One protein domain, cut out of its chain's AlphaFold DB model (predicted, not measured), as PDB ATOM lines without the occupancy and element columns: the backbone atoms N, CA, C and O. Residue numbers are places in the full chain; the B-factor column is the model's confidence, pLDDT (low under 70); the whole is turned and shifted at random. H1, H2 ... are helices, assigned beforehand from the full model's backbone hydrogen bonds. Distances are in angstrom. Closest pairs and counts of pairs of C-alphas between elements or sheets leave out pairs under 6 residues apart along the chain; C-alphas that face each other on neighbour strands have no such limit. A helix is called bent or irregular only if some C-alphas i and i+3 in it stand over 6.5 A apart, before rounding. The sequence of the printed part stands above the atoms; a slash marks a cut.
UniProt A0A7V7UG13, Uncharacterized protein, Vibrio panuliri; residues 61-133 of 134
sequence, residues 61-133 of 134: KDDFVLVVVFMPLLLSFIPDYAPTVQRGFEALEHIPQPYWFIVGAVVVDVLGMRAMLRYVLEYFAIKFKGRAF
ATOM      1  N   LYS A  61     137.793 165.964  36.653       69.62
ATOM      2  CA  LYS A  61     138.226 164.605  36.983       69.62
ATOM      3  C   LYS A  61     138.262 164.334  38.492       69.62
ATOM      4  O   LYS A  61     137.894 163.234  38.896       69.62
ATOM      5  N   ASP A  62     138.657 165.311  39.307       69.38
ATOM      6  CA  ASP A  62     138.750 165.155  40.765       69.38
ATOM      7  C   ASP A  62     137.346 165.033  41.366       69.38
ATOM      8  O   ASP A  62     137.060 164.110  42.132       69.38
ATOM      9  N   ASP A  63     136.436 165.899  40.912       76.62
ATOM     10  CA  ASP A  63     135.019 165.852  41.273       76.62
ATOM     11  C   ASP A  63     134.355 164.564  40.756       76.62
ATOM     12  O   ASP A  63     133.531 163.967  41.445       76.62
ATOM     13  N   PHE A  64     134.747 164.075  39.575       81.38
ATOM     14  CA  PHE A  64     134.239 162.816  39.030       81.38
ATOM     15  C   PHE A  64     134.616 161.609  39.897       81.38
ATOM     16  O   PHE A  64     133.749 160.792  40.206       81.38
ATOM     17  N   VAL A  65     135.877 161.493  40.329       80.81
ATOM     18  CA  VAL A  65     136.302 160.398  41.219       80.81
ATOM     19  C   VAL A  65     135.581 160.487  42.559       80.81
ATOM     20  O   VAL A  65     135.116 159.467  43.067       80.81
ATOM     21  N   LEU A  66     135.419 161.698  43.100       80.69
ATOM     22  CA  LEU A  66     134.650 161.919  44.320       80.69
ATOM     23  C   LEU A  66     133.204 161.426  44.156       80.69
ATOM     24  O   LEU A  66     132.720 160.658  44.984       80.69
ATOM     25  N   VAL A  67     132.529 161.789  43.063       86.94
ATOM     26  CA  VAL A  67     131.160 161.329  42.785       86.94
ATOM     27  C   VAL A  67     131.108 159.811  42.628       86.94
ATOM     28  O   VAL A  67     130.257 159.181  43.245       86.94
ATOM     29  N   VAL A  68     132.014 159.195  41.867       87.56
ATOM     30  CA  VAL A  68     132.024 157.735  41.656       87.56
ATOM     31  C   VAL A  68     132.216 156.968  42.967       87.56
ATOM     32  O   VAL A  68     131.595 155.925  43.153       87.56
ATOM     33  N   VAL A  69     133.032 157.486  43.889       85.25
ATOM     34  CA  VAL A  69     133.276 156.853  45.195       85.25
ATOM     35  C   VAL A  69     132.113 157.086  46.166       85.25
ATOM     36  O   VAL A  69     131.677 156.150  46.832       85.25
ATOM     37  N   PHE A  70     131.588 158.310  46.255       88.69
ATOM     38  CA  PHE A  70     130.586 158.669  47.266       88.69
ATOM     39  C   PHE A  70     129.140 158.394  46.849       88.69
ATOM     40  O   PHE A  70     128.305 158.124  47.710       88.69
ATOM     41  N   MET A  71     128.817 158.429  45.558       93.69
ATOM     42  CA  MET A  71     127.459 158.180  45.067       93.69
ATOM     43  C   MET A  71     126.896 156.812  45.499       93.69
ATOM     44  O   MET A  71     125.811 156.806  46.085       93.69
ATOM     45  N   PRO A  72     127.595 155.669  45.328       92.62
ATOM     46  CA  PRO A  72     127.078 154.382  45.799       92.62
ATOM     47  C   PRO A  72     126.934 154.325  47.327       92.62
ATOM     48  O   PRO A  72     125.999 153.698  47.823       92.62
ATOM     49  N   LEU A  73     127.796 155.024  48.079       92.12
ATOM     50  CA  LEU A  73     127.670 155.124  49.537       92.12
ATOM     51  C   LEU A  73     126.374 155.837  49.927       92.12
ATOM     52  O   LEU A  73     125.621 155.320  50.745       92.12
ATOM     53  N   LEU A  74     126.069 156.979  49.310       93.56
ATOM     54  CA  LEU A  74     124.833 157.716  49.582       93.56
ATOM     55  C   LEU A  74     123.585 156.939  49.140       93.56
ATOM     56  O   LEU A  74     122.611 156.873  49.887       93.56
ATOM     57  N   LEU A  75     123.620 156.305  47.963       94.00
ATOM     58  CA  LEU A  75     122.494 155.517  47.450       94.00
ATOM     59  C   LEU A  75     122.185 154.280  48.302       94.00
ATOM     60  O   LEU A  75     121.034 153.852  48.337       94.00
ATOM     61  N   SER A  76     123.168 153.732  49.025       92.62
ATOM     62  CA  SER A  76     122.943 152.601  49.935       92.62
ATOM     63  C   SER A  76     122.012 152.924  51.112       92.62
ATOM     64  O   SER A  76     121.389 152.017  51.657       92.62
ATOM     65  N   PHE A  77     121.854 154.205  51.469       93.88
ATOM     66  CA  PHE A  77     120.929 154.645  52.518       93.88
ATOM     67  C   PHE A  77     119.490 154.845  52.021       93.88
ATOM     68  O   PHE A  77     118.590 155.040  52.838       93.88
ATOM     69  N   ILE A  78     119.253 154.804  50.705       94.62
ATOM     70  CA  ILE A  78     117.923 154.979  50.118       94.62
ATOM     71  C   ILE A  78     117.339 153.590  49.804       94.62
ATOM     72  O   ILE A  78     117.892 152.896  48.946       94.62
ATOM     73  N   PRO A  79     116.222 153.175  50.439       91.25
ATOM     74  CA  PRO A  79     115.687 151.813  50.326       91.25
ATOM     75  C   PRO A  79     115.449 151.330  48.890       91.25
ATOM     76  O   PRO A  79     115.720 150.172  48.585       91.25
ATOM     77  N   ASP A  80     115.003 152.218  48.000       94.62
ATOM     78  CA  ASP A  80     114.712 151.872  46.603       94.62
ATOM     79  C   ASP A  80     115.980 151.621  45.767       94.62
ATOM     80  O   ASP A  80     115.961 150.842  44.813       94.62
ATOM     81  N   TYR A  81     117.105 152.254  46.124       92.62
ATOM     82  CA  TYR A  81     118.367 152.155  45.380       92.62
ATOM     83  C   TYR A  81     119.365 151.180  46.007       92.62
ATOM     84  O   TYR A  81     120.217 150.646  45.290       92.62
ATOM     85  N   ALA A  82     119.247 150.890  47.304       93.06
ATOM     86  CA  ALA A  82     120.139 149.979  48.016       93.06
ATOM     87  C   ALA A  82     120.284 148.593  47.339       93.06
ATOM     88  O   ALA A  82     121.425 148.150  47.172       93.06
ATOM     89  N   PRO A  83     119.215 147.935  46.834       95.56
ATOM     90  CA  PRO A  83     119.352 146.655  46.130       95.56
ATOM     91  C   PRO A  83     120.149 146.763  44.825       95.56
ATOM     92  O   PRO A  83     120.827 145.821  44.422       95.56
ATOM     93  N   THR A  84     120.067 147.902  44.137       95.31
ATOM     94  CA  THR A  84     120.812 148.149  42.895       95.31
ATOM     95  C   THR A  84     122.293 148.349  43.186       95.31
ATOM     96  O   THR A  84     123.132 147.763  42.506       95.31
ATOM     97  N   VAL A  85     122.617 149.116  44.230       95.31
ATOM     98  CA  VAL A  85     123.998 149.308  44.694       95.31
ATOM     99  C   VAL A  85     124.618 147.975  45.112       95.31
ATOM    100  O   VAL A  85     125.732 147.664  44.696       95.31
ATOM    101  N   GLN A  86     123.881 147.155  45.865       95.12
ATOM    102  CA  GLN A  86     124.341 145.840  46.309       95.12
ATOM    103  C   GLN A  86     124.683 144.917  45.131       95.12
ATOM    104  O   GLN A  86     125.787 144.382  45.082       95.12
ATOM    105  N   ARG A  87     123.778 144.783  44.150       95.94
ATOM    106  CA  ARG A  87     124.038 143.991  42.933       95.94
ATOM    107  C   ARG A  87     125.210 144.539  42.123       95.94
ATOM    108  O   ARG A  87     125.938 143.776  41.497       95.94
ATOM    109  N   GLY A  88     125.391 145.860  42.125       93.81
ATOM    110  CA  GLY A  88     126.543 146.509  41.511       93.81
ATOM    111  C   GLY A  88     127.854 146.043  42.139       93.81
ATOM    112  O   GLY A  88     128.743 145.603  41.419       93.81
ATOM    113  N   PHE A  89     127.961 146.080  43.470       93.50
ATOM    114  CA  PHE A  89     129.148 145.590  44.176       93.50
ATOM    115  C   PHE A  89     129.380 144.090  43.974       93.50
ATOM    116  O   PHE A  89     130.515 143.698  43.728       93.50
ATOM    117  N   GLU A  90     128.326 143.277  43.978       95.75
ATOM    118  CA  GLU A  90     128.420 141.840  43.690       95.75
ATOM    119  C   GLU A  90     128.981 141.580  42.280       95.75
ATOM    120  O   GLU A  90     129.891 140.775  42.096       95.75
ATOM    121  N   ALA A  91     128.541 142.343  41.274       93.69
ATOM    122  CA  ALA A  91     129.100 142.252  39.926       93.69
ATOM    123  C   ALA A  91     130.587 142.658  39.862       93.69
ATOM    124  O   ALA A  91     131.347 142.089  39.075       93.69
ATOM    125  N   LEU A  92     131.018 143.621  40.688       92.38
ATOM    126  CA  LEU A  92     132.420 144.050  40.768       92.38
ATOM    127  C   LEU A  92     133.337 142.948  41.329       92.38
ATOM    128  O   LEU A  92     134.512 142.905  40.960       92.38
ATOM    129  N   GLU A  93     132.826 142.028  42.151       92.81
ATOM    130  CA  GLU A  93     133.599 140.885  42.665       92.81
ATOM    131  C   GLU A  93     134.031 139.914  41.556       92.81
ATOM    132  O   GLU A  93     135.046 139.229  41.682       92.81
ATOM    133  N   HIS A  94     133.308 139.883  40.435       93.88
ATOM    134  CA  HIS A  94     133.633 139.036  39.286       93.88
ATOM    135  C   HIS A  94     134.697 139.636  38.358       93.88
ATOM    136  O   HIS A  94     135.142 138.970  37.418       93.88
ATOM    137  N   ILE A  95     135.122 140.881  38.591       92.81
ATOM    138  CA  ILE A  95     136.150 141.523  37.770       92.81
ATOM    139  C   ILE A  95     137.516 140.862  38.039       92.81
ATOM    140  O   ILE A  95     137.953 140.792  39.192       92.81
ATOM    141  N   PRO A  96     138.254 140.441  36.993       93.44
ATOM    142  CA  PRO A  96     139.585 139.864  37.153       93.44
ATOM    143  C   PRO A  96     140.571 140.807  37.859       93.44
ATOM    144  O   PRO A  96     140.659 141.990  37.528       93.44
ATOM    145  N   GLN A  97     141.408 140.266  38.755       91.06
ATOM    146  CA  GLN A  97     142.413 141.054  39.490       91.06
ATOM    147  C   GLN A  97     143.332 141.939  38.623       91.06
ATOM    148  O   GLN A  97     143.572 143.079  39.020       91.06
ATOM    149  N   PRO A  98     143.824 141.503  37.443       91.50
ATOM    150  CA  PRO A  98     144.663 142.351  36.594       91.50
ATOM    151  C   PRO A  98     144.019 143.696  36.233       91.50
ATOM    152  O   PRO A  98     144.705 144.712  36.138       91.50
ATOM    153  N   TYR A  99     142.694 143.714  36.072       91.81
ATOM    154  CA  TYR A  99     141.943 144.916  35.725       91.81
ATOM    155  C   TYR A  99     141.920 145.926  36.881       91.81
ATOM    156  O   TYR A  99     142.066 147.127  36.660       91.81
ATOM    157  N   TRP A 100     141.834 145.449  38.126       90.31
ATOM    158  CA  TRP A 100     141.841 146.303  39.314       90.31
ATOM    159  C   TRP A 100     143.141 147.091  39.488       90.31
ATOM    160  O   TRP A 100     143.099 148.228  39.955       90.31
ATOM    161  N   PHE A 101     144.284 146.553  39.054       90.19
ATOM    162  CA  PHE A 101     145.542 147.307  39.062       90.19
ATOM    163  C   PHE A 101     145.512 148.496  38.096       90.19
ATOM    164  O   PHE A 101     146.011 149.569  38.435       90.19
ATOM    165  N   ILE A 102     144.894 148.334  36.924       90.25
ATOM    166  CA  ILE A 102     144.730 149.415  35.941       90.25
ATOM    167  C   ILE A 102     143.790 150.485  36.503       90.25
ATOM    168  O   ILE A 102     144.124 151.668  36.482       90.25
ATOM    169  N   VAL A 103     142.650 150.073  37.063       88.88
ATOM    170  CA  VAL A 103     141.694 150.985  37.709       88.88
ATOM    171  C   VAL A 103     142.366 151.763  38.843       88.88
ATOM    172  O   VAL A 103     142.271 152.987  38.887       88.88
ATOM    173  N   GLY A 104     143.109 151.080  39.717       87.31
ATOM    174  CA  GLY A 104     143.853 151.716  40.803       87.31
ATOM    175  C   GLY A 104     144.899 152.717  40.304       87.31
ATOM    176  O   GLY A 104     145.001 153.814  40.850       87.31
ATOM    177  N   ALA A 105     145.633 152.389  39.238       86.50
ATOM    178  CA  ALA A 105     146.610 153.295  38.635       86.50
ATOM    179  C   ALA A 105     145.957 154.565  38.066       86.50
ATOM    180  O   ALA A 105     146.470 155.662  38.283       86.50
ATOM    181  N   VAL A 106     144.804 154.435  37.400       84.62
ATOM    182  CA  VAL A 106     144.031 155.579  36.886       84.62
ATOM    183  C   VAL A 106     143.528 156.457  38.031       84.62
ATOM    184  O   VAL A 106     143.656 157.675  37.959       84.62
ATOM    185  N   VAL A 107     143.010 155.868  39.111       83.88
ATOM    186  CA  VAL A 107     142.549 156.629  40.285       83.88
ATOM    187  C   VAL A 107     143.698 157.406  40.930       83.88
ATOM    188  O   VAL A 107     143.535 158.580  41.253       83.88
ATOM    189  N   VAL A 108     144.875 156.794  41.082       84.00
ATOM    190  CA  VAL A 108     146.062 157.477  41.627       84.00
ATOM    191  C   VAL A 108     146.539 158.614  40.718       84.00
ATOM    192  O   VAL A 108     146.966 159.653  41.226       84.00
ATOM    193  N   ASP A 109     146.481 158.422  39.398       82.44
ATOM    194  CA  ASP A 109     146.832 159.456  38.421       82.44
ATOM    195  C   ASP A 109     145.869 160.647  38.488       82.44
ATOM    196  O   ASP A 109     146.324 161.790  38.536       82.44
ATOM    197  N   VAL A 110     144.561 160.378  38.570       76.69
ATOM    198  CA  VAL A 110     143.526 161.415  38.670       76.69
ATOM    199  C   VAL A 110     143.641 162.187  39.978       76.69
ATOM    200  O   VAL A 110     143.713 163.405  39.938       76.69
ATOM    201  N   LEU A 111     143.770 161.507  41.121       77.44
ATOM    202  CA  LEU A 111     143.885 162.161  42.432       77.44
ATOM    203  C   LEU A 111     145.220 162.903  42.642       77.44
ATOM    204  O   LEU A 111     145.478 163.422  43.726       77.44
ATOM    205  N   GLY A 112     146.121 162.901  41.655       74.31
ATOM    206  CA  GLY A 112     147.413 163.581  41.749       74.31
ATOM    207  C   GLY A 112     148.380 162.957  42.763       74.31
ATOM    208  O   GLY A 112     149.467 163.488  42.988       74.31
ATOM    209  N   MET A 113     148.059 161.788  43.328       78.44
ATOM    210  CA  MET A 113     148.850 161.105  44.363       78.44
ATOM    211  C   MET A 113     150.078 160.362  43.807       78.44
ATOM    212  O   MET A 113     150.665 159.519  44.484       78.44
ATOM    213  N   ARG A 114     150.520 160.681  42.585       76.00
ATOM    214  CA  ARG A 114     151.675 160.047  41.923       76.00
ATOM    215  C   ARG A 114     152.951 160.093  42.768       76.00
ATOM    216  O   ARG A 114     153.671 159.099  42.845       76.00
ATOM    217  N   ALA A 115     153.219 161.221  43.433       75.25
ATOM    218  CA  ALA A 115     154.376 161.367  44.319       75.25
ATOM    219  C   ALA A 115     154.277 160.458  45.558       75.25
ATOM    220  O   ALA A 115     155.261 159.832  45.950       75.25
ATOM    221  N   MET A 116     153.076 160.328  46.128       77.62
ATOM    222  CA  MET A 116     152.812 159.444  47.262       77.62
ATOM    223  C   MET A 116     152.953 157.972  46.861       77.62
ATOM    224  O   MET A 116     153.589 157.203  47.577       77.62
ATOM    225  N   LEU A 117     152.438 157.588  45.688       83.00
ATOM    226  CA  LEU A 117     152.598 156.237  45.152       83.00
ATOM    227  C   LEU A 117     154.077 155.887  44.976       83.00
ATOM    228  O   LEU A 117     154.503 154.815  45.398       83.00
ATOM    229  N   ARG A 118     154.871 156.800  44.409       82.19
ATOM    230  CA  ARG A 118     156.320 156.613  44.274       82.19
ATOM    231  C   ARG A 118     156.989 156.400  45.633       82.19
ATOM    232  O   ARG A 118     157.762 155.459  45.771       82.19
ATOM    233  N   TYR A 119     156.647 157.206  46.635       82.94
ATOM    234  CA  TYR A 119     157.182 157.060  47.990       82.94
ATOM    235  C   TYR A 119     156.817 155.707  48.626       82.94
ATOM    236  O   TYR A 119     157.664 155.040  49.216       82.94
ATOM    237  N   VAL A 120     155.569 155.258  48.461       83.31
ATOM    238  CA  VAL A 120     155.112 153.944  48.940       83.31
ATOM    239  C   VAL A 120     155.862 152.816  48.232       83.31
ATOM    240  O   VAL A 120     156.317 151.882  48.891       83.31
ATOM    241  N   LEU A 121     156.040 152.900  46.913       84.81
ATOM    242  CA  LEU A 121     156.785 151.904  46.141       84.81
ATOM    243  C   LEU A 121     158.259 151.849  46.550       84.81
ATOM    244  O   LEU A 121     158.792 150.757  46.735       84.81
ATOM    245  N   GLU A 122     158.905 152.999  46.744       85.06
ATOM    246  CA  GLU A 122     160.283 153.083  47.237       85.06
ATOM    247  C   GLU A 122     160.405 152.467  48.641       85.06
ATOM    248  O   GLU A 122     161.283 151.634  48.879       85.06
ATOM    249  N   TYR A 123     159.472 152.772  49.548       83.81
ATOM    250  CA  TYR A 123     159.409 152.161  50.877       83.81
ATOM    251  C   TYR A 123     159.251 150.633  50.816       83.81
ATOM    252  O   TYR A 123     159.972 149.896  51.495       83.81
ATOM    253  N   PHE A 124     158.339 150.131  49.978       83.94
ATOM    254  CA  PHE A 124     158.133 148.694  49.798       83.94
ATOM    255  C   PHE A 124     159.348 148.007  49.170       83.94
ATOM    256  O   PHE A 124     159.735 146.930  49.626       83.94
ATOM    257  N   ALA A 125     159.989 148.628  48.179       83.81
ATOM    258  CA  ALA A 125     161.190 148.098  47.539       83.81
ATOM    259  C   ALA A 125     162.346 147.946  48.543       83.81
ATOM    260  O   ALA A 125     163.013 146.909  48.568       83.81
ATOM    261  N   ILE A 126     162.542 148.929  49.426       80.31
ATOM    262  CA  ILE A 126     163.547 148.868  50.498       80.31
ATOM    263  C   ILE A 126     163.209 147.752  51.498       80.31
ATOM    264  O   ILE A 126     164.077 146.953  51.857       80.31
ATOM    265  N   LYS A 127     161.938 147.639  51.902       77.94
ATOM    266  CA  LYS A 127     161.465 146.606  52.836       77.94
ATOM    267  C   LYS A 127     161.644 145.185  52.297       77.94
ATOM    268  O   LYS A 127     162.001 144.288  53.057       77.94
ATOM    269  N   PHE A 128     161.410 144.971  51.003       73.06
ATOM    270  CA  PHE A 128     161.610 143.666  50.370       73.06
ATOM    271  C   PHE A 128     163.091 143.336  50.165       73.06
ATOM    272  O   PHE A 128     163.493 142.201  50.414       73.06
ATOM    273  N   LYS A 129     163.927 144.322  49.815       67.31
ATOM    274  CA  LYS A 129     165.379 144.127  49.689       67.31
ATOM    275  C   LYS A 129     166.035 143.729  51.018       67.31
ATOM    276  O   LYS A 129     166.960 142.925  51.015       67.31
ATOM    277  N   GLY A 130     165.518 144.219  52.147       60.19
ATOM    278  CA  GLY A 130     165.991 143.845  53.486       60.19
ATOM    279  C   GLY A 130     165.666 142.409  53.921       60.19
ATOM    280  O   GLY A 130     166.342 141.891  54.802       60.19
ATOM    281  N   ARG A 131     164.675 141.737  53.311       57.38
ATOM    282  CA  ARG A 131     164.340 140.330  53.620       57.38
ATOM    283  C   ARG A 131     165.084 139.300  52.773       57.38
ATOM    284  O   ARG A 131     165.028 138.125  53.098       57.38
ATOM    285  N   ALA A 132     165.750 139.712  51.697       59.44
ATOM    286  CA  ALA A 132     166.492 138.799  50.825       59.44
ATOM    287  C   ALA A 132     167.920 138.489  51.332       59.44
ATOM    288  O   ALA A 132     168.655 137.770  50.663       59.44
ATOM    289  N   PHE A 133     168.324 139.055  52.478       55.56
ATOM    290  CA  PHE A 133     169.667 138.920  53.063       55.56
ATOM    291  C   PHE A 133     169.662 138.363  54.510       55.56
ATOM    292  O   PHE A 133     170.653 138.480  55.223       55.56
TER     293      PHE A 133
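AT A GLANCE: This is residues 61 to 133 of the 134 residues of an uncharacterized protein of Vibrio panuliri (UniProt A0A7V7UG13). H1, H2 and H3 make three sides of an open triangle, and H4 slants away from H3's end as an arm, residues 118 to 133 sticking out. The printed part has 73 residues with four named helices, H1 to H4 in order, all helix by class. It is only just extended, close to loose, with radius of gyration of the C-alphas 17.1 A and spans of 56 by 26 by 19 A.

IN THESE COORDINATES: Find C-alpha 61 at (138.226, 164.605, 36.983); H1, residues 61 to 75, runs 21.0 A from there and is only just irregular, C-alphas 69 and 72 being 6.7 A apart. Next come H2, residues 82 to 93, 17.1 A, and H3, residues 97 to 110, 20.4 A. H4, residues 114 to 129, runs 22.4 A to C-alpha 129 at (165.379, 144.127, 49.689).

HOW THE PARTS SIT: At Pro 72 and Val 85, the closest C-alphas at 6.0 A, H1 and H2 only just touch, with 3 pairs within 8 A. H1's residues 61 to 65 alone touch H3, closest C-alphas Lys 61 and Val 110, 6.4 A, at a steep tilt of 58 degrees. H4 is close to H3 but not clearly touching. Every O i to N i+4 pair is within hydrogen-bond range in H2 and H4, 9 of 11 in H1, 8 of 10 in H3.

THE WHOLE: The farthest C-alphas, Asp 80 and Phe 133, are 56.8 A apart. The printed part has no cut and no long link; pLDDT is under 70 at residues 61 to 62 and 129 to 133.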